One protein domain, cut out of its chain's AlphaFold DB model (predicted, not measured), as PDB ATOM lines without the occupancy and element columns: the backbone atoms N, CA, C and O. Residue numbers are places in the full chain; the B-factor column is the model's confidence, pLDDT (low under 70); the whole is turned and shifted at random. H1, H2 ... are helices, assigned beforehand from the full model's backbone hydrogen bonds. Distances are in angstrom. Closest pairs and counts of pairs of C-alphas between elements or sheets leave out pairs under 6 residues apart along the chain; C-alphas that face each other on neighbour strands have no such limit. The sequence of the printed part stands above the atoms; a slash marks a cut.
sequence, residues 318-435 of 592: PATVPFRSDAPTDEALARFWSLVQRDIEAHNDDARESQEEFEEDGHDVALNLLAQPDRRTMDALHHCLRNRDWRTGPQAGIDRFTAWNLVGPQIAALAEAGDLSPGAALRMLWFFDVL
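This is residues 318 to 435 of the 592 residues of an uncharacterized protein of Rhizobacter gummiphilus (UniProt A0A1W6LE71). One long helix, H1, makes most of the length, and three shorter helices, H2, H3 and H4, gather by its first half in a small head; its later half runs on past them as an arm, and residues 361 to 374 fold back from its far end. H3 and H4 form a helical hairpin. The 118 printed residues hold four named helices, H1 to H4 in chain order, and no named strand: all helix. The whole is loose, with a radius of gyration of the C-alphas of 16.9 A, and spans 61 by 30 by 25 A.

Start with H1, residues 330 to 360: its residues 332 to 344 alone touch H3, residues 400 to 416, at a steep tilt of 40 degrees, opposite ways, closest at C-alphas Val 340 and Val 407, 6.0 A. H3 has a kink of 39 degrees near residue 407. With residues 408 to 415 alone, H3 touches H4, residues 422 to 431, at a shallow tilt of 15 degrees; their closest C-alphas, Ile 411 and Ala 425, are 7.2 A apart. H4 touches residues 381 to 385 alone of H2, residues 375 to 386, at 37 degrees, only just steep; look at C-alphas Leu 385 and Ala 424, the closest, 6.2 A. H1 and H2 are close but not clearly touching, while H1 and H4 are apart. Every O i to N i+4 pair is within hydrogen-bond range in H1, H2 and H4, and 10 of 13 in H3.

Find C-alpha 330 at (-24.143, -90.800, 71.813); from there H1 runs 45.4 A to C-alpha 360 at (16.145, -72.365, 62.002). H2 measures 16.9 A, H3 22.3 A and H4 14.2 A, ending at C-alpha 431, (-22.619, -80.598, 58.204).

The C-alphas farthest apart, Pro 318 and Gly 362, are 62.6 A apart. The printed part has no cut; the links H1 to H2 and H2 to H3 are long. In this model, pLDDT is under 70 at residues 318 to 323 and 391 to 397.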
ATOM      1  N   PRO A 318     -37.023 -96.829  38.772       43.62
ATOM      2  CA  PRO A 318     -37.413 -95.579  39.443       43.62
ATOM      3  C   PRO A 318     -36.330 -94.919  40.324       43.62
ATOM      4  O   PRO A 318     -35.407 -95.572  40.823       43.62
ATOM      5  N   ALA A 319     -36.485 -93.604  40.524       49.88
ATOM      6  CA  ALA A 319     -35.460 -92.665  40.995       49.88
ATOM      7  C   ALA A 319     -35.220 -92.589  42.517       49.88
ATOM      8  O   ALA A 319     -34.283 -91.925  42.940       49.88
ATOM      9  N   THR A 320     -36.002 -93.251  43.374       52.22
ATOM     10  CA  THR A 320     -35.844 -93.071  44.832       52.22
ATOM     11  C   THR A 320     -35.856 -94.388  45.586       52.22
ATOM     12  O   THR A 320     -36.868 -95.090  45.602       52.22
ATOM     13  N   VAL A 321     -34.741 -94.689  46.258       56.16
ATOM     14  CA  VAL A 321     -34.646 -95.767  47.249       56.16
ATOM     15  C   VAL A 321     -34.648 -95.111  48.630       56.16
ATOM     16  O   VAL A 321     -33.731 -94.342  48.922       56.16
ATOM     17  N   PRO A 322     -35.653 -95.361  49.488       59.81
ATOM     18  CA  PRO A 322     -35.632 -94.838  50.849       59.81
ATOM     19  C   PRO A 322     -34.433 -95.425  51.608       59.81
ATOM     20  O   PRO A 322     -34.202 -96.630  51.566       59.81
ATOM     21  N   PHE A 323     -33.673 -94.577  52.302       67.38
ATOM     22  CA  PHE A 323     -32.494 -94.970  53.079       67.38
ATOM     23  C   PHE A 323     -32.706 -94.723  54.576       67.38
ATOM     24  O   PHE A 323     -33.445 -93.819  54.976       67.38
ATOM     25  N   ARG A 324     -32.034 -95.518  55.421       73.81
ATOM     26  CA  ARG A 324     -32.047 -95.315  56.876       73.81
ATOM     27  C   ARG A 324     -31.312 -94.027  57.226       73.81
ATOM     28  O   ARG A 324     -30.205 -93.792  56.747       73.81
ATOM     29  N   SER A 325     -31.918 -93.215  58.084       73.81
ATOM     30  CA  SER A 325     -31.338 -91.968  58.591       73.81
ATOM     31  C   SER A 325     -31.255 -91.958  60.115       73.81
ATOM     32  O   SER A 325     -31.410 -90.907  60.735       73.81
ATOM     33  N   ASP A 326     -31.099 -93.137  60.715       83.88
ATOM     34  CA  ASP A 326     -30.981 -93.283  62.160       83.88
ATOM     35  C   ASP A 326     -29.686 -92.606  62.614       83.88
ATOM     36  O   ASP A 326     -28.620 -92.849  62.038       83.88
ATOM     37  N   ALA A 327     -29.794 -91.725  63.610       84.50
ATOM     38  CA  ALA A 327     -28.640 -91.040  64.174       84.50
ATOM     39  C   ALA A 327     -27.716 -92.050  64.888       84.50
ATOM     40  O   ALA A 327     -28.228 -92.996  65.496       84.50
ATOM     41  N   PRO A 328     -26.386 -91.843  64.865       88.88
ATOM     42  CA  PRO A 328     -25.452 -92.639  65.655       88.88
ATOM     43  C   PRO A 328     -25.763 -92.543  67.152       88.88
ATOM     44  O   PRO A 328     -26.398 -91.588  67.617       88.88
ATOM     45  N   THR A 329     -25.290 -93.522  67.921       91.75
ATOM     46  CA  THR A 329     -25.402 -93.487  69.385       91.75
ATOM     47  C   THR A 329     -24.558 -92.348  69.964       91.75
ATOM     48  O   THR A 329     -23.560 -91.929  69.374       91.75
ATOM     49  N   ASP A 330     -24.929 -91.847  71.146       91.12
ATOM     50  CA  ASP A 330     -24.143 -90.800  71.813       91.12
ATOM     51  C   ASP A 330     -22.723 -91.285  72.157       91.12
ATOM     52  O   ASP A 330     -21.779 -90.501  72.128       91.12
ATOM     53  N   GLU A 331     -22.550 -92.586  72.412       93.50
ATOM     54  CA  GLU A 331     -21.238 -93.200  72.633       93.50
ATOM     55  C   GLU A 331     -20.374 -93.178  71.363       93.50
ATOM     56  O   GLU A 331     -19.206 -92.795  71.421       93.50
ATOM     57  N   ALA A 332     -20.949 -93.523  70.205       93.06
ATOM     58  CA  ALA A 332     -20.251 -93.438  68.925       93.06
ATOM     59  C   ALA A 332     -19.850 -91.991  68.598       93.06
ATOM     60  O   ALA A 332     -18.715 -91.742  68.193       93.06
ATOM     61  N   LEU A 333     -20.738 -91.020  68.847       93.44
ATOM     62  CA  LEU A 333     -20.427 -89.600  68.653       93.44
ATOM     63  C   LEU A 333     -19.348 -89.095  69.618       93.44
ATOM     64  O   LEU A 333     -18.489 -88.317  69.210       93.44
ATOM     65  N   ALA A 334     -19.343 -89.556  70.871       92.56
ATOM     66  CA  ALA A 334     -18.287 -89.225  71.824       92.56
ATOM     67  C   ALA A 334     -16.922 -89.771  71.373       92.56
ATOM     68  O   ALA A 334     -15.929 -89.042  71.418       92.56
ATOM     69  N   ARG A 335     -16.872 -91.018  70.877       93.75
ATOM     70  CA  ARG A 335     -15.649 -91.598  70.294       93.75
ATOM     71  C   ARG A 335     -15.163 -90.797  69.090       93.75
ATOM     72  O   ARG A 335     -13.988 -90.453  69.033       93.75
ATOM     73  N   PHE A 336     -16.064 -90.467  68.168       95.38
ATOM     74  CA  PHE A 336     -15.751 -89.650  66.996       95.38
ATOM     75  C   PHE A 336     -15.109 -88.315  67.376       95.38
ATOM     76  O   PHE A 336     -14.046 -87.981  66.862       95.38
ATOM     77  N   TRP A 337     -15.697 -87.581  68.323       94.25
ATOM     78  CA  TRP A 337     -15.129 -86.304  68.750       94.25
ATOM     79  C   TRP A 337     -13.780 -86.450  69.446       94.25
ATOM     80  O   TRP A 337     -12.894 -85.640  69.197       94.25
ATOM     81  N   SER A 338     -13.596 -87.491  70.261       93.81
ATOM     82  CA  SER A 338     -12.298 -87.771  70.881       93.81
ATOM     83  C   SER A 338     -11.205 -88.033  69.842       93.81
ATOM     84  O   SER A 338     -10.065 -87.627  70.051       93.81
ATOM     85  N   LEU A 339     -11.539 -88.703  68.736       93.44
ATOM     86  CA  LEU A 339     -10.597 -88.972  67.650       93.44
ATOM     87  C   LEU A 339     -10.261 -87.697  66.871       93.44
ATOM     88  O   LEU A 339      -9.088 -87.418  66.655       93.44
ATOM     89  N   VAL A 340     -11.266 -86.882  66.534       92.94
ATOM     90  CA  VAL A 340     -11.056 -85.585  65.867       92.94
ATOM     91  C   VAL A 340     -10.177 -84.657  66.709       92.94
ATOM     92  O   VAL A 340      -9.253 -84.047  66.181       92.94
ATOM     93  N   GLN A 341     -10.438 -84.559  68.016       93.94
ATOM     94  CA  GLN A 341      -9.648 -83.720  68.925       93.94
ATOM     95  C   GLN A 341      -8.182 -84.152  68.959       93.94
ATOM     96  O   GLN A 341      -7.298 -83.309  68.830       93.94
ATOM     97  N   ARG A 342      -7.935 -85.463  69.061       94.25
ATOM     98  CA  ARG A 342      -6.586 -86.037  69.059       94.25
ATOM     99  C   ARG A 342      -5.844 -85.763  67.750       94.25
ATOM    100  O   ARG A 342      -4.667 -85.431  67.781       94.25
ATOM    101  N   ASP A 343      -6.512 -85.901  66.609       92.56
ATOM    102  CA  ASP A 343      -5.878 -85.674  65.308       92.56
ATOM    103  C   ASP A 343      -5.561 -84.178  65.086       92.56
ATOM    104  O   ASP A 343      -4.535 -83.848  64.495       92.56
ATOM    105  N   ILE A 344      -6.385 -83.267  65.622       91.00
ATOM    106  CA  ILE A 344      -6.094 -81.822  65.658       91.00
ATOM    107  C   ILE A 344      -4.898 -81.513  66.570       91.00
ATOM    108  O   ILE A 344      -4.074 -80.669  66.221       91.00
ATOM    109  N   GLU A 345      -4.784 -82.171  67.730       93.44
ATOM    110  CA  GLU A 345      -3.617 -82.022  68.617       93.44
ATOM    111  C   GLU A 345      -2.337 -82.461  67.911       93.44
ATOM    112  O   GLU A 345      -1.394 -81.679  67.852       93.44
ATOM    113  N   ALA A 346      -2.350 -83.646  67.293       91.81
ATOM    114  CA  ALA A 346      -1.210 -84.162  66.542       91.81
ATOM    115  C   ALA A 346      -0.797 -83.216  65.402       91.81
ATOM    116  O   ALA A 346       0.368 -82.854  65.299       91.81
ATOM    117  N   HIS A 347      -1.756 -82.732  64.604       89.56
ATOM    118  CA  HIS A 347      -1.467 -81.767  63.539       89.56
ATOM    119  C   HIS A 347      -0.850 -80.465  64.071       89.56
ATOM    120  O   HIS A 347       0.068 -79.914  63.469       89.56
ATOM    121  N   ASN A 348      -1.357 -79.952  65.192       91.12
ATOM    122  CA  ASN A 348      -0.831 -78.738  65.808       91.12
ATOM    123  C   ASN A 348       0.575 -78.935  66.383       91.12
ATOM    124  O   ASN A 348       1.348 -77.981  66.407       91.12
ATOM    125  N   ASP A 349       0.892 -80.129  66.875       92.38
ATOM    126  CA  ASP A 349       2.235 -80.471  67.338       92.38
ATOM    127  C   ASP A 349       3.211 -80.516  66.148       92.38
ATOM    128  O   ASP A 349       4.217 -79.807  66.185       92.38
ATOM    129  N   ASP A 350       2.843 -81.191  65.051       88.44
ATOM    130  CA  ASP A 350       3.627 -81.233  63.803       88.44
ATOM    131  C   ASP A 350       3.843 -79.827  63.203       88.44
ATOM    132  O   ASP A 350       4.916 -79.505  62.689       88.44
ATOM    133  N   ALA A 351       2.825 -78.959  63.269       85.69
ATOM    134  CA  ALA A 351       2.908 -77.588  62.768       85.69
ATOM    135  C   ALA A 351       3.890 -76.725  63.577       85.69
ATOM    136  O   ALA A 351       4.561 -75.871  62.997       85.69
ATOM    137  N   ARG A 352       3.986 -76.942  64.898       89.12
ATOM    138  CA  ARG A 352       4.977 -76.254  65.742       89.12
ATOM    139  C   ARG A 352       6.387 -76.743  65.442       89.12
ATOM    140  O   ARG A 352       7.262 -75.907  65.266       89.12
ATOM    141  N   GLU A 353       6.581 -78.054  65.314       89.06
ATOM    142  CA  GLU A 353       7.880 -78.632  64.941       89.06
ATOM    143  C   GLU A 353       8.342 -78.109  63.573       89.06
ATOM    144  O   GLU A 353       9.448 -77.592  63.444       89.06
ATOM    145  N   SER A 354       7.451 -78.111  62.575       85.06
ATOM    146  CA  SER A 354       7.757 -77.575  61.242       85.06
ATOM    147  C   SER A 354       8.113 -76.084  61.280       85.06
ATOM    148  O   SER A 354       8.987 -75.639  60.542       85.06
ATOM    149  N   GLN A 355       7.435 -75.287  62.113       85.50
ATOM    150  CA  GLN A 355       7.761 -73.868  62.268       85.50
ATOM    151  C   GLN A 355       9.149 -73.679  62.886       85.50
ATOM    152  O   GLN A 355       9.907 -72.850  62.391       85.50
ATOM    153  N   GLU A 356       9.480 -74.437  63.933       86.38
ATOM    154  CA  GLU A 356      10.808 -74.402  64.554       86.38
ATOM    155  C   GLU A 356      11.898 -74.705  63.510       86.38
ATOM    156  O   GLU A 356      12.865 -73.952  63.406       86.38
ATOM    157  N   GLU A 357      11.694 -75.713  62.652       86.44
ATOM    158  CA  GLU A 357      12.603 -76.029  61.538       86.44
ATOM    159  C   GLU A 357      12.715 -74.882  60.512       86.44
ATOM    160  O   GLU A 357      13.818 -74.500  60.112       86.44
ATOM    161  N   PHE A 358      11.592 -74.283  60.094       82.88
ATOM    162  CA  PHE A 358      11.610 -73.163  59.142       82.88
ATOM    163  C   PHE A 358      12.293 -71.911  59.711       82.88
ATOM    164  O   PHE A 358      13.004 -71.221  58.976       82.88
ATOM    165  N   GLU A 359      12.103 -71.623  61.000       85.62
ATOM    166  CA  GLU A 359      12.769 -70.517  61.693       85.62
ATOM    167  C   GLU A 359      14.286 -70.744  61.780       85.62
ATOM    168  O   GLU A 359      15.058 -69.803  61.560       85.62
ATOM    169  N   GLU A 360      14.727 -71.983  62.029       86.25
ATOM    170  CA  GLU A 360      16.145 -72.365  62.002       86.25
ATOM    171  C   GLU A 360      16.779 -72.172  60.613       86.25
ATOM    172  O   GLU A 360      17.912 -71.686  60.511       86.25
ATOM    173  N   ASP A 361      16.029 -72.455  59.545       85.69
ATOM    174  CA  ASP A 361      16.444 -72.250  58.150       85.69
ATOM    175  C   ASP A 361      16.329 -70.784  57.671       85.69
ATOM    176  O   ASP A 361      16.705 -70.447  56.542       85.69
ATOM    177  N   GLY A 362      15.864 -69.873  58.533       81.12
ATOM    178  CA  GLY A 362      15.767 -68.438  58.255       81.12
ATOM    179  C   GLY A 362      14.543 -68.031  57.428       81.12
ATOM    180  O   GLY A 362      14.539 -66.950  56.826       81.12
ATOM    181  N   HIS A 363      13.514 -68.876  57.385       77.88
ATOM    182  CA  HIS A 363      12.225 -68.586  56.768       77.88
ATOM    183  C   HIS A 363      11.224 -68.073  57.815       77.88
ATOM    184  O   HIS A 363      11.029 -68.683  58.858       77.88
ATOM    185  N   ASP A 364      10.556 -66.954  57.523       72.94
ATOM    186  CA  ASP A 364       9.477 -66.409  58.356       72.94
ATOM    187  C   ASP A 364       8.132 -66.969  57.866       72.94
ATOM    188  O   ASP A 364       7.568 -66.494  56.874       72.94
ATOM    189  N   VAL A 365       7.667 -68.048  58.503       72.44
ATOM    190  CA  VAL A 365       6.409 -68.732  58.169       72.44
ATOM    191  C   VAL A 365       5.436 -68.584  59.333       72.44
ATOM    192  O   VAL A 365       5.732 -68.952  60.465       72.44
ATOM    193  N   ALA A 366       4.238 -68.067  59.057       73.88
ATOM    194  CA  ALA A 366       3.214 -67.901  60.082       73.88
ATOM    195  C   ALA A 366       2.697 -69.258  60.597       73.88
ATOM    196  O   ALA A 366       2.174 -70.062  59.821       73.88
ATOM    197  N   LEU A 367       2.762 -69.471  61.915       79.44
ATOM    198  CA  LEU A 367       2.152 -70.629  62.571       79.44
ATOM    199  C   LEU A 367       0.629 -70.535  62.547       79.44
ATOM    200  O   LEU A 367       0.028 -69.686  63.212       79.44
ATOM    201  N   ASN A 368      -0.002 -71.465  61.840       73.81
ATOM    202  CA  ASN A 368      -1.451 -71.595  61.808       73.81
ATOM    203  C   ASN A 368      -1.863 -72.851  62.577       73.81
ATOM    204  O   ASN A 368      -1.785 -73.957  62.053       73.81
ATOM    205  N   LEU A 369      -2.306 -72.672  63.825       82.75
ATOM    206  CA  LEU A 369      -2.852 -73.761  64.633       82.75
ATOM    207  C   LEU A 369      -4.357 -73.906  64.415       82.75
ATOM    208  O   LEU A 369      -5.105 -72.926  64.392       82.75
ATOM    209  N   LEU A 370      -4.803 -75.152  64.336       83.81
ATOM    210  CA  LEU A 370      -6.203 -75.522  64.236       83.81
ATOM    211  C   LEU A 370      -6.886 -75.420  65.603       83.81
ATOM    212  O   LEU A 370      -6.363 -75.862  66.631       83.81
ATOM    213  N   ALA A 371      -8.086 -74.841  65.617       82.06
ATOM    214  CA  ALA A 371      -8.882 -74.717  66.829       82.06
ATOM    215  C   ALA A 371      -9.567 -76.044  67.181       82.06
ATOM    216  O   ALA A 371     -10.077 -76.751  66.313       82.06
ATOM    217  N   GLN A 372      -9.642 -76.347  68.477       85.56
ATOM    218  CA  GLN A 372     -10.391 -77.506  68.954       85.56
ATOM    219  C   GLN A 372     -11.902 -77.329  68.724       85.56
ATOM    220  O   GLN A 372     -12.413 -76.218  68.912       85.56
ATOM    221  N   PRO A 373     -12.646 -78.403  68.385       85.31
ATOM    222  CA  PRO A 373     -14.095 -78.344  68.260       85.31
ATOM    223  C   PRO A 373     -14.730 -77.901  69.579       85.31
ATOM    224  O   PRO A 373     -14.546 -78.532  70.623       85.31
ATOM    225  N   ASP A 374     -15.495 -76.814  69.533       83.19
ATOM    226  CA  ASP A 374     -16.164 -76.281  70.711       83.19
ATOM    227  C   ASP A 374     -17.477 -77.021  71.019       83.19
ATOM    228  O   ASP A 374     -18.063 -77.730  70.193       83.19
ATOM    229  N   ARG A 375     -17.985 -76.826  72.242       84.50
ATOM    230  CA  ARG A 375     -19.228 -77.468  72.694       84.50
ATOM    231  C   ARG A 375     -20.413 -77.140  71.781       84.50
ATOM    232  O   ARG A 375     -21.257 -77.998  71.531       84.50
ATOM    233  N   ARG A 376     -20.450 -75.914  71.255       80.06
ATOM    234  CA  ARG A 376     -21.497 -75.441  70.347       80.06
ATOM    235  C   ARG A 376     -21.511 -76.240  69.044       80.06
ATOM    236  O   ARG A 376     -22.586 -76.633  68.601       80.06
ATOM    237  N   THR A 377     -20.347 -76.503  68.458       83.12
ATOM    238  CA  THR A 377     -20.197 -77.316  67.243       83.12
ATOM    239  C   THR A 377     -20.637 -78.756  67.491       83.12
ATOM    240  O   THR A 377     -21.378 -79.323  66.687       83.12
ATOM    241  N   MET A 378     -20.259 -79.333  68.636       88.69
ATOM    242  CA  MET A 378     -20.681 -80.684  69.016       88.69
ATOM    243  C   MET A 378     -22.208 -80.785  69.155       88.69
ATOM    244  O   MET A 378     -22.833 -81.675  68.575       88.69
ATOM    245  N   ASP A 379     -22.827 -79.847  69.878       85.44
ATOM    246  CA  ASP A 379     -24.278 -79.817  70.084       85.44
ATOM    247  C   ASP A 379     -25.034 -79.544  68.760       85.44
ATOM    248  O   ASP A 379     -26.099 -80.121  68.513       85.44
ATOM    249  N   ALA A 380     -24.463 -78.733  67.860       84.50
ATOM    250  CA  ALA A 380     -24.999 -78.484  66.521       84.50
ATOM    251  C   ALA A 380     -25.015 -79.748  65.643       84.50
ATOM    252  O   ALA A 380     -26.017 -80.006  64.968       84.50
ATOM    253  N   LEU A 381     -23.966 -80.576  65.697       89.38
ATOM    254  CA  LEU A 381     -23.946 -81.858  64.987       89.38
ATOM    255  C   LEU A 381     -25.045 -82.795  65.508       89.38
ATOM    256  O   LEU A 381     -25.790 -83.376  64.717       89.38
ATOM    257  N   HIS A 382     -25.198 -82.907  66.833       88.25
ATOM    258  CA  HIS A 382     -26.280 -83.697  67.432       88.25
ATOM    259  C   HIS A 382     -27.660 -83.230  66.954       88.25
ATOM    260  O   HIS A 382     -28.530 -84.057  66.665       88.25
ATOM    261  N   HIS A 383     -27.862 -81.915  66.859       83.94
ATOM    262  CA  HIS A 383     -29.093 -81.344  66.329       83.94
ATOM    263  C   HIS A 383     -29.299 -81.709  64.852       83.94
ATOM    264  O   HIS A 383     -30.358 -82.227  64.497       83.94
ATOM    265  N   CYS A 384     -28.282 -81.512  64.005       85.38
ATOM    266  CA  CYS A 384     -28.314 -81.845  62.578       85.38
ATOM    267  C   CYS A 384     -28.678 -83.322  62.341       85.38
ATOM    268  O   CYS A 384     -29.557 -83.642  61.540       85.38
ATOM    269  N   LEU A 385     -28.074 -84.235  63.104       88.25
ATOM    270  CA  LEU A 385     -28.314 -85.671  62.973       88.25
ATOM    271  C   LEU A 385     -29.736 -86.085  63.358       88.25
ATOM    272  O   LEU A 385     -30.267 -87.024  62.768       88.25
ATOM    273  N   ARG A 386     -30.373 -85.390  64.305       85.31
ATOM    274  CA  ARG A 386     -31.701 -85.749  64.833       85.31
ATOM    275  C   ARG A 386     -32.856 -85.025  64.144       85.31
ATOM    276  O   ARG A 386     -33.983 -85.516  64.179       85.31
ATOM    277  N   ASN A 387     -32.604 -83.880  63.515       80.81
ATOM    278  CA  ASN A 387     -33.662 -83.072  62.922       80.81
ATOM    279  C   ASN A 387     -34.078 -83.585  61.526       80.81
ATOM    280  O   ASN A 387     -33.281 -84.168  60.787       80.81
ATOM    281  N   ARG A 388     -35.351 -83.391  61.154       70.88
ATOM    282  CA  ARG A 388     -35.846 -83.718  59.802       70.88
ATOM    283  C   ARG A 388     -35.358 -82.704  58.770       70.88
ATOM    284  O   ARG A 388     -34.946 -83.109  57.685       70.88
ATOM    285  N   ASP A 389     -35.302 -81.431  59.150       71.25
ATOM    286  CA  ASP A 389     -34.833 -80.331  58.301       71.25
ATOM    287  C   ASP A 389     -33.349 -80.023  58.540       71.25
ATOM    288  O   ASP A 389     -32.936 -78.877  58.701       71.25
ATOM    289  N   TRP A 390     -32.528 -81.076  58.544       73.38
ATOM    290  CA  TRP A 390     -31.088 -81.036  58.832       73.38
ATOM    291  C   TRP A 390     -30.290 -80.048  57.962       73.38
ATOM    292  O   TRP A 390     -29.252 -79.565  58.393       73.38
ATOM    293  N   ARG A 391     -30.811 -79.682  56.783       67.56
ATOM    294  CA  ARG A 391     -30.203 -78.709  55.855       67.56
ATOM    295  C   ARG A 391     -30.322 -77.247  56.296       67.56
ATOM    296  O   ARG A 391     -29.737 -76.382  55.666       67.56
ATOM    297  N   THR A 392     -31.143 -76.963  57.304       58.84
ATOM    298  CA  THR A 392     -31.389 -75.595  57.801       58.84
ATOM    299  C   THR A 392     -30.638 -75.295  59.097       58.84
ATOM    300  O   THR A 392     -30.739 -74.196  59.641       58.84
ATOM    301  N   GLY A 393     -29.905 -76.288  59.613       55.84
ATOM    302  CA  GLY A 393     -29.093 -76.154  60.812       55.84
ATOM    303  C   GLY A 393     -27.758 -75.456  60.535       55.84
ATOM    304  O   GLY A 393     -27.306 -75.424  59.390       55.84
ATOM    305  N   PRO A 394     -27.106 -74.916  61.578       53.38
ATOM    306  CA  PRO A 394     -25.759 -74.375  61.446       53.38
ATOM    307  C   PRO A 394     -24.800 -75.465  60.950       53.38
ATOM    308  O   PRO A 394     -24.863 -76.601  61.421       53.38
ATOM    309  N   GLN A 395     -23.925 -75.116  60.006       65.62
ATOM    310  CA  GLN A 395     -22.796 -75.964  59.619       65.62
ATOM    311  C   GLN A 395     -21.719 -75.956  60.710       65.62
ATOM    312  O   GLN A 395     -21.767 -75.143  61.641       65.62
ATOM    313  N   ALA A 396     -20.761 -76.875  60.611       66.31
ATOM    314  CA  ALA A 396     -19.647 -76.946  61.542       66.31
ATOM    315  C   ALA A 396     -18.892 -75.609  61.602       66.31
ATOM    316  O   ALA A 396     -18.618 -74.996  60.574       66.31
ATOM    317  N   GLY A 397     -18.480 -75.197  62.803       63.25
ATOM    318  CA  GLY A 397     -17.518 -74.105  62.987       63.25
ATOM    319  C   GLY A 397     -16.075 -74.499  62.640       63.25
ATOM    320  O   GLY A 397     -15.148 -73.845  63.098       63.25
ATOM    321  N   ILE A 398     -15.899 -75.588  61.890       70.94
ATOM    322  CA  ILE A 398     -14.616 -76.150  61.470       70.94
ATOM    323  C   ILE A 398     -14.441 -75.823  59.988       70.94
ATOM    324  O   ILE A 398     -15.393 -75.941  59.213       70.94
ATOM    325  N   ASP A 399     -13.247 -75.393  59.590       70.50
ATOM    326  CA  ASP A 399     -12.951 -75.108  58.191       70.50
ATOM    327  C   ASP A 399     -12.919 -76.397  57.346       70.50
ATOM    328  O   ASP A 399     -12.759 -77.514  57.848       70.50
ATOM    329  N   ARG A 400     -13.091 -76.250  56.030       71.38
ATOM    330  CA  ARG A 400     -13.211 -77.399  55.125       71.38
ATOM    331  C   ARG A 400     -11.903 -78.169  54.962       71.38
ATOM    332  O   ARG A 400     -11.975 -79.358  54.677       71.38
ATOM    333  N   PHE A 401     -10.740 -77.538  55.119       71.69
ATOM    334  CA  PHE A 401      -9.456 -78.230  55.018       71.69
ATOM    335  C   PHE A 401      -9.281 -79.187  56.202       71.69
ATOM    336  O   PHE A 401      -9.041 -80.380  56.004       71.69
ATOM    337  N   THR A 402      -9.524 -78.700  57.419       80.06
ATOM    338  CA  THR A 402      -9.589 -79.516  58.636       80.06
ATOM    339  C   THR A 402     -10.659 -80.594  58.505       80.06
ATOM    340  O   THR A 402     -10.414 -81.767  58.791       80.06
ATOM    341  N   ALA A 403     -11.848 -80.234  58.018       83.50
ATOM    342  CA  ALA A 403     -12.915 -81.197  57.809       83.50
ATOM    343  C   ALA A 403     -12.534 -82.290  56.799       83.50
ATOM    344  O   ALA A 403     -12.857 -83.458  56.999       83.50
ATOM    345  N   TRP A 404     -11.844 -81.930  55.720       83.31
ATOM    346  CA  TRP A 404     -11.412 -82.864  54.690       83.31
ATOM    347  C   TRP A 404     -10.358 -83.834  55.219       83.31
ATOM    348  O   TRP A 404     -10.517 -85.043  55.068       83.31
ATOM    349  N   ASN A 405      -9.296 -83.302  55.830       82.38
ATOM    350  CA  ASN A 405      -8.111 -84.077  56.192       82.38
ATOM    351  C   ASN A 405      -8.246 -84.791  57.537       82.38
ATOM    352  O   ASN A 405      -7.732 -85.895  57.677       82.38
ATOM    353  N   LEU A 406      -8.925 -84.182  58.513       88.56
ATOM    354  CA  LEU A 406      -8.970 -84.685  59.889       88.56
ATOM    355  C   LEU A 406     -10.353 -85.213  60.278       88.56
ATOM    356  O   LEU A 406     -10.448 -86.185  61.016       88.56
ATOM    357  N   VAL A 407     -11.445 -84.630  59.773       91.06
ATOM    358  CA  VAL A 407     -12.803 -85.087  60.138       91.06
ATOM    359  C   VAL A 407     -13.309 -86.200  59.218       91.06
ATOM    360  O   VAL A 407     -13.857 -87.192  59.700       91.06
ATOM    361  N   GLY A 408     -13.118 -86.066  57.905       90.44
ATOM    362  CA  GLY A 408     -13.536 -87.032  56.886       90.44
ATOM    363  C   GLY A 408     -13.109 -88.474  57.196       90.44
ATOM    364  O   GLY A 408     -13.978 -89.353  57.227       90.44
ATOM    365  N   PRO A 409     -11.825 -88.727  57.520       92.38
ATOM    366  CA  PRO A 409     -11.359 -90.054  57.922       92.38
ATOM    367  C   PRO A 409     -12.071 -90.608  59.161       92.38
ATOM    368  O   PRO A 409     -12.382 -91.795  59.213       92.38
ATOM    369  N   GLN A 410     -12.415 -89.759  60.133       95.00
ATOM    370  CA  GLN A 410     -13.113 -90.196  61.348       95.00
ATOM    371  C   GLN A 410     -14.589 -90.527  61.094       95.00
ATOM    372  O   GLN A 410     -15.145 -91.422  61.735       95.00
ATOM    373  N   ILE A 411     -15.229 -89.884  60.110       94.62
ATOM    374  CA  ILE A 411     -16.556 -90.307  59.628       94.62
ATOM    375  C   ILE A 411     -16.452 -91.698  58.979       94.62
ATOM    376  O   ILE A 411     -17.319 -92.546  59.199       94.62
ATOM    377  N   ALA A 412     -15.390 -91.958  58.209       91.88
ATOM    378  CA  ALA A 412     -15.171 -93.262  57.584       91.88
ATOM    379  C   ALA A 412     -14.891 -94.356  58.631       91.88
ATOM    380  O   ALA A 412     -15.420 -95.458  58.512       91.88
ATOM    381  N   ALA A 413     -14.167 -94.034  59.706       91.81
ATOM    382  CA  ALA A 413     -13.942 -94.949  60.825       91.81
ATOM    383  C   ALA A 413     -15.250 -95.328  61.552       91.81
ATOM    384  O   ALA A 413     -15.463 -96.497  61.875       91.81
ATOM    385  N   LEU A 414     -16.171 -94.375  61.760       92.38
ATOM    386  CA  LEU A 414     -17.512 -94.678  62.290       92.38
ATOM    387  C   LEU A 414     -18.311 -95.604  61.366       92.38
ATOM    388  O   LEU A 414     -19.027 -96.492  61.834       92.38
ATOM    389  N   ALA A 415     -18.211 -95.375  60.057       91.56
ATOM    390  CA  ALA A 415     -18.849 -96.215  59.056       91.56
ATOM    391  C   ALA A 415     -18.317 -97.651  59.080       91.56
ATOM    392  O   ALA A 415     -19.109 -98.592  59.056       91.56
ATOM    393  N   GLU A 416     -17.000 -97.816  59.171       90.12
ATOM    394  CA  GLU A 416     -16.343 -99.122  59.256       90.12
ATOM    395  C   GLU A 416     -16.717 -99.877  60.541       90.12
ATOM    396  O   GLU A 416     -16.937-101.086  60.506       90.12
ATOM    397  N   ALA A 417     -16.890 -99.161  61.656       89.56
ATOM    398  CA  ALA A 417     -17.352 -99.729  62.923       89.56
ATOM    399  C   ALA A 417     -18.832-100.171  62.915       89.56
ATOM    400  O   ALA A 417     -19.284-100.815  63.861       89.56
ATOM    401  N   GLY A 418     -19.601 -99.836  61.869       87.75
ATOM    402  CA  GLY A 418     -21.032-100.148  61.775       87.75
ATOM    403  C   GLY A 418     -21.934 -99.241  62.623       87.75
ATOM    404  O   GLY A 418     -23.122 -99.522  62.769       87.75
ATOM    405  N   ASP A 419     -21.396 -98.140  63.151       89.00
ATOM    406  CA  ASP A 419     -22.110 -97.191  64.018       89.00
ATOM    407  C   ASP A 419     -22.868 -96.101  63.233       89.00
ATOM    408  O   ASP A 419     -23.492 -95.211  63.821       89.00
ATOM    409  N   LEU A 420     -22.809 -96.141  61.901       90.62
ATOM    410  CA  LEU A 420     -23.295 -95.077  61.031       90.62
ATOM    411  C   LEU A 420     -24.288 -95.612  59.992       90.62
ATOM    412  O   LEU A 420     -24.016 -96.574  59.281       90.62
ATOM    413  N   SER A 421     -25.453 -94.968  59.876       89.06
ATOM    414  CA  SER A 421     -26.396 -95.227  58.780       89.06
ATOM    415  C   SER A 421     -26.045 -94.383  57.543       89.06
ATOM    416  O   SER A 421     -25.489 -93.291  57.698       89.06
ATOM    417  N   PRO A 422     -26.416 -94.797  56.314       88.25
ATOM    418  CA  PRO A 422     -26.138 -94.005  55.111       88.25
ATOM    419  C   PRO A 422     -26.709 -92.579  55.161       88.25
ATOM    420  O   PRO A 422     -26.069 -91.628  54.713       88.25
ATOM    421  N   GLY A 423     -27.894 -92.399  55.752       87.44
ATOM    422  CA  GLY A 423     -28.493 -91.081  55.929       87.44
ATOM    423  C   GLY A 423     -27.809 -90.234  57.000       87.44
ATOM    424  O   GLY A 423     -27.725 -89.020  56.835       87.44
ATOM    425  N   ALA A 424     -27.298 -90.842  58.074       89.94
ATOM    426  CA  ALA A 424     -26.490 -90.126  59.057       89.94
ATOM    427  C   ALA A 424     -25.129 -89.717  58.477       89.94
ATOM    428  O   ALA A 424     -24.725 -88.572  58.664       89.94
ATOM    429  N   ALA A 425     -24.479 -90.590  57.700       91.81
ATOM    430  CA  ALA A 425     -23.240 -90.272  56.993       91.81
ATOM    431  C   ALA A 425     -23.399 -89.060  56.071       91.81
ATOM    432  O   ALA A 425     -22.596 -88.132  56.136       91.81
ATOM    433  N   LEU A 426     -24.479 -89.015  55.280       88.69
ATOM    434  CA  LEU A 426     -24.792 -87.853  54.446       88.69
ATOM    435  C   LEU A 426     -24.897 -86.566  55.272       88.69
ATOM    436  O   LEU A 426     -24.340 -85.541  54.888       88.69
ATOM    437  N   ARG A 427     -25.615 -86.614  56.399       88.75
ATOM    438  CA  ARG A 427     -25.799 -85.447  57.272       88.75
ATOM    439  C   ARG A 427     -24.480 -84.977  57.871       88.75
ATOM    440  O   ARG A 427     -24.269 -83.772  57.929       88.75
ATOM    441  N   MET A 428     -23.592 -85.892  58.271       91.56
ATOM    442  CA  MET A 428     -22.251 -85.539  58.754       91.56
ATOM    443  C   MET A 428     -21.416 -84.899  57.640       91.56
ATOM    444  O   MET A 428     -20.900 -83.801  57.827       91.56
ATOM    445  N   LEU A 429     -21.345 -85.529  56.462       88.94
ATOM    446  CA  LEU A 429     -20.605 -85.006  55.307       88.94
ATOM    447  C   LEU A 429     -21.110 -83.619  54.880       88.94
ATOM    448  O   LEU A 429     -20.314 -82.749  54.538       88.94
ATOM    449  N   TRP A 430     -22.425 -83.392  54.926       84.00
ATOM    450  CA  TRP A 430     -23.011 -82.078  54.667       84.00
ATOM    451  C   TRP A 430     -22.716 -81.070  55.779       84.00
ATOM    452  O   TRP A 430     -22.354 -79.936  55.484       84.00
ATOM    453  N   PHE A 431     -22.847 -81.471  57.048       86.12
ATOM    454  CA  PHE A 431     -22.619 -80.598  58.204       86.12
ATOM    455  C   PHE A 431     -21.195 -80.036  58.227       86.12
ATOM    456  O   PHE A 431     -21.008 -78.865  58.546       86.12
ATOM    457  N   PHE A 432     -20.214 -80.857  57.854       85.00
ATOM    458  CA  PHE A 432     -18.804 -80.476  57.756       85.00
ATOM    459  C   PHE A 432     -18.409 -79.901  56.384       85.00
ATOM    460  O   PHE A 432     -17.234 -79.656  56.142       85.00
ATOM    461  N   ASP A 433     -19.370 -79.698  55.479       79.00
ATOM    462  CA  ASP A 433     -19.147 -79.193  54.121       79.00
ATOM    463  C   ASP A 433     -18.105 -79.984  53.299       79.00
ATOM    464  O   ASP A 433     -17.376 -79.438  52.471       79.00
ATOM    465  N   VAL A 434     -18.056 -81.303  53.499       83.50
ATOM    466  CA  VAL A 434     -17.169 -82.231  52.774       83.50
ATOM    467  C   VAL A 434     -17.939 -83.177  51.849       83.50
ATOM    468  O   VAL A 434     -17.470 -84.260  51.504       83.50
ATOM    469  N   LEU A 435     -19.150 -82.780  51.453       79.38
ATOM    470  CA  LEU A 435     -20.001 -83.566  50.564       79.38
ATOM    471  C   LEU A 435     -19.666 -83.336  49.082       79.38
ATOM    472  O   LEU A 435     -19.436 -84.285  48.337       79.38
TER     473      LEU A 435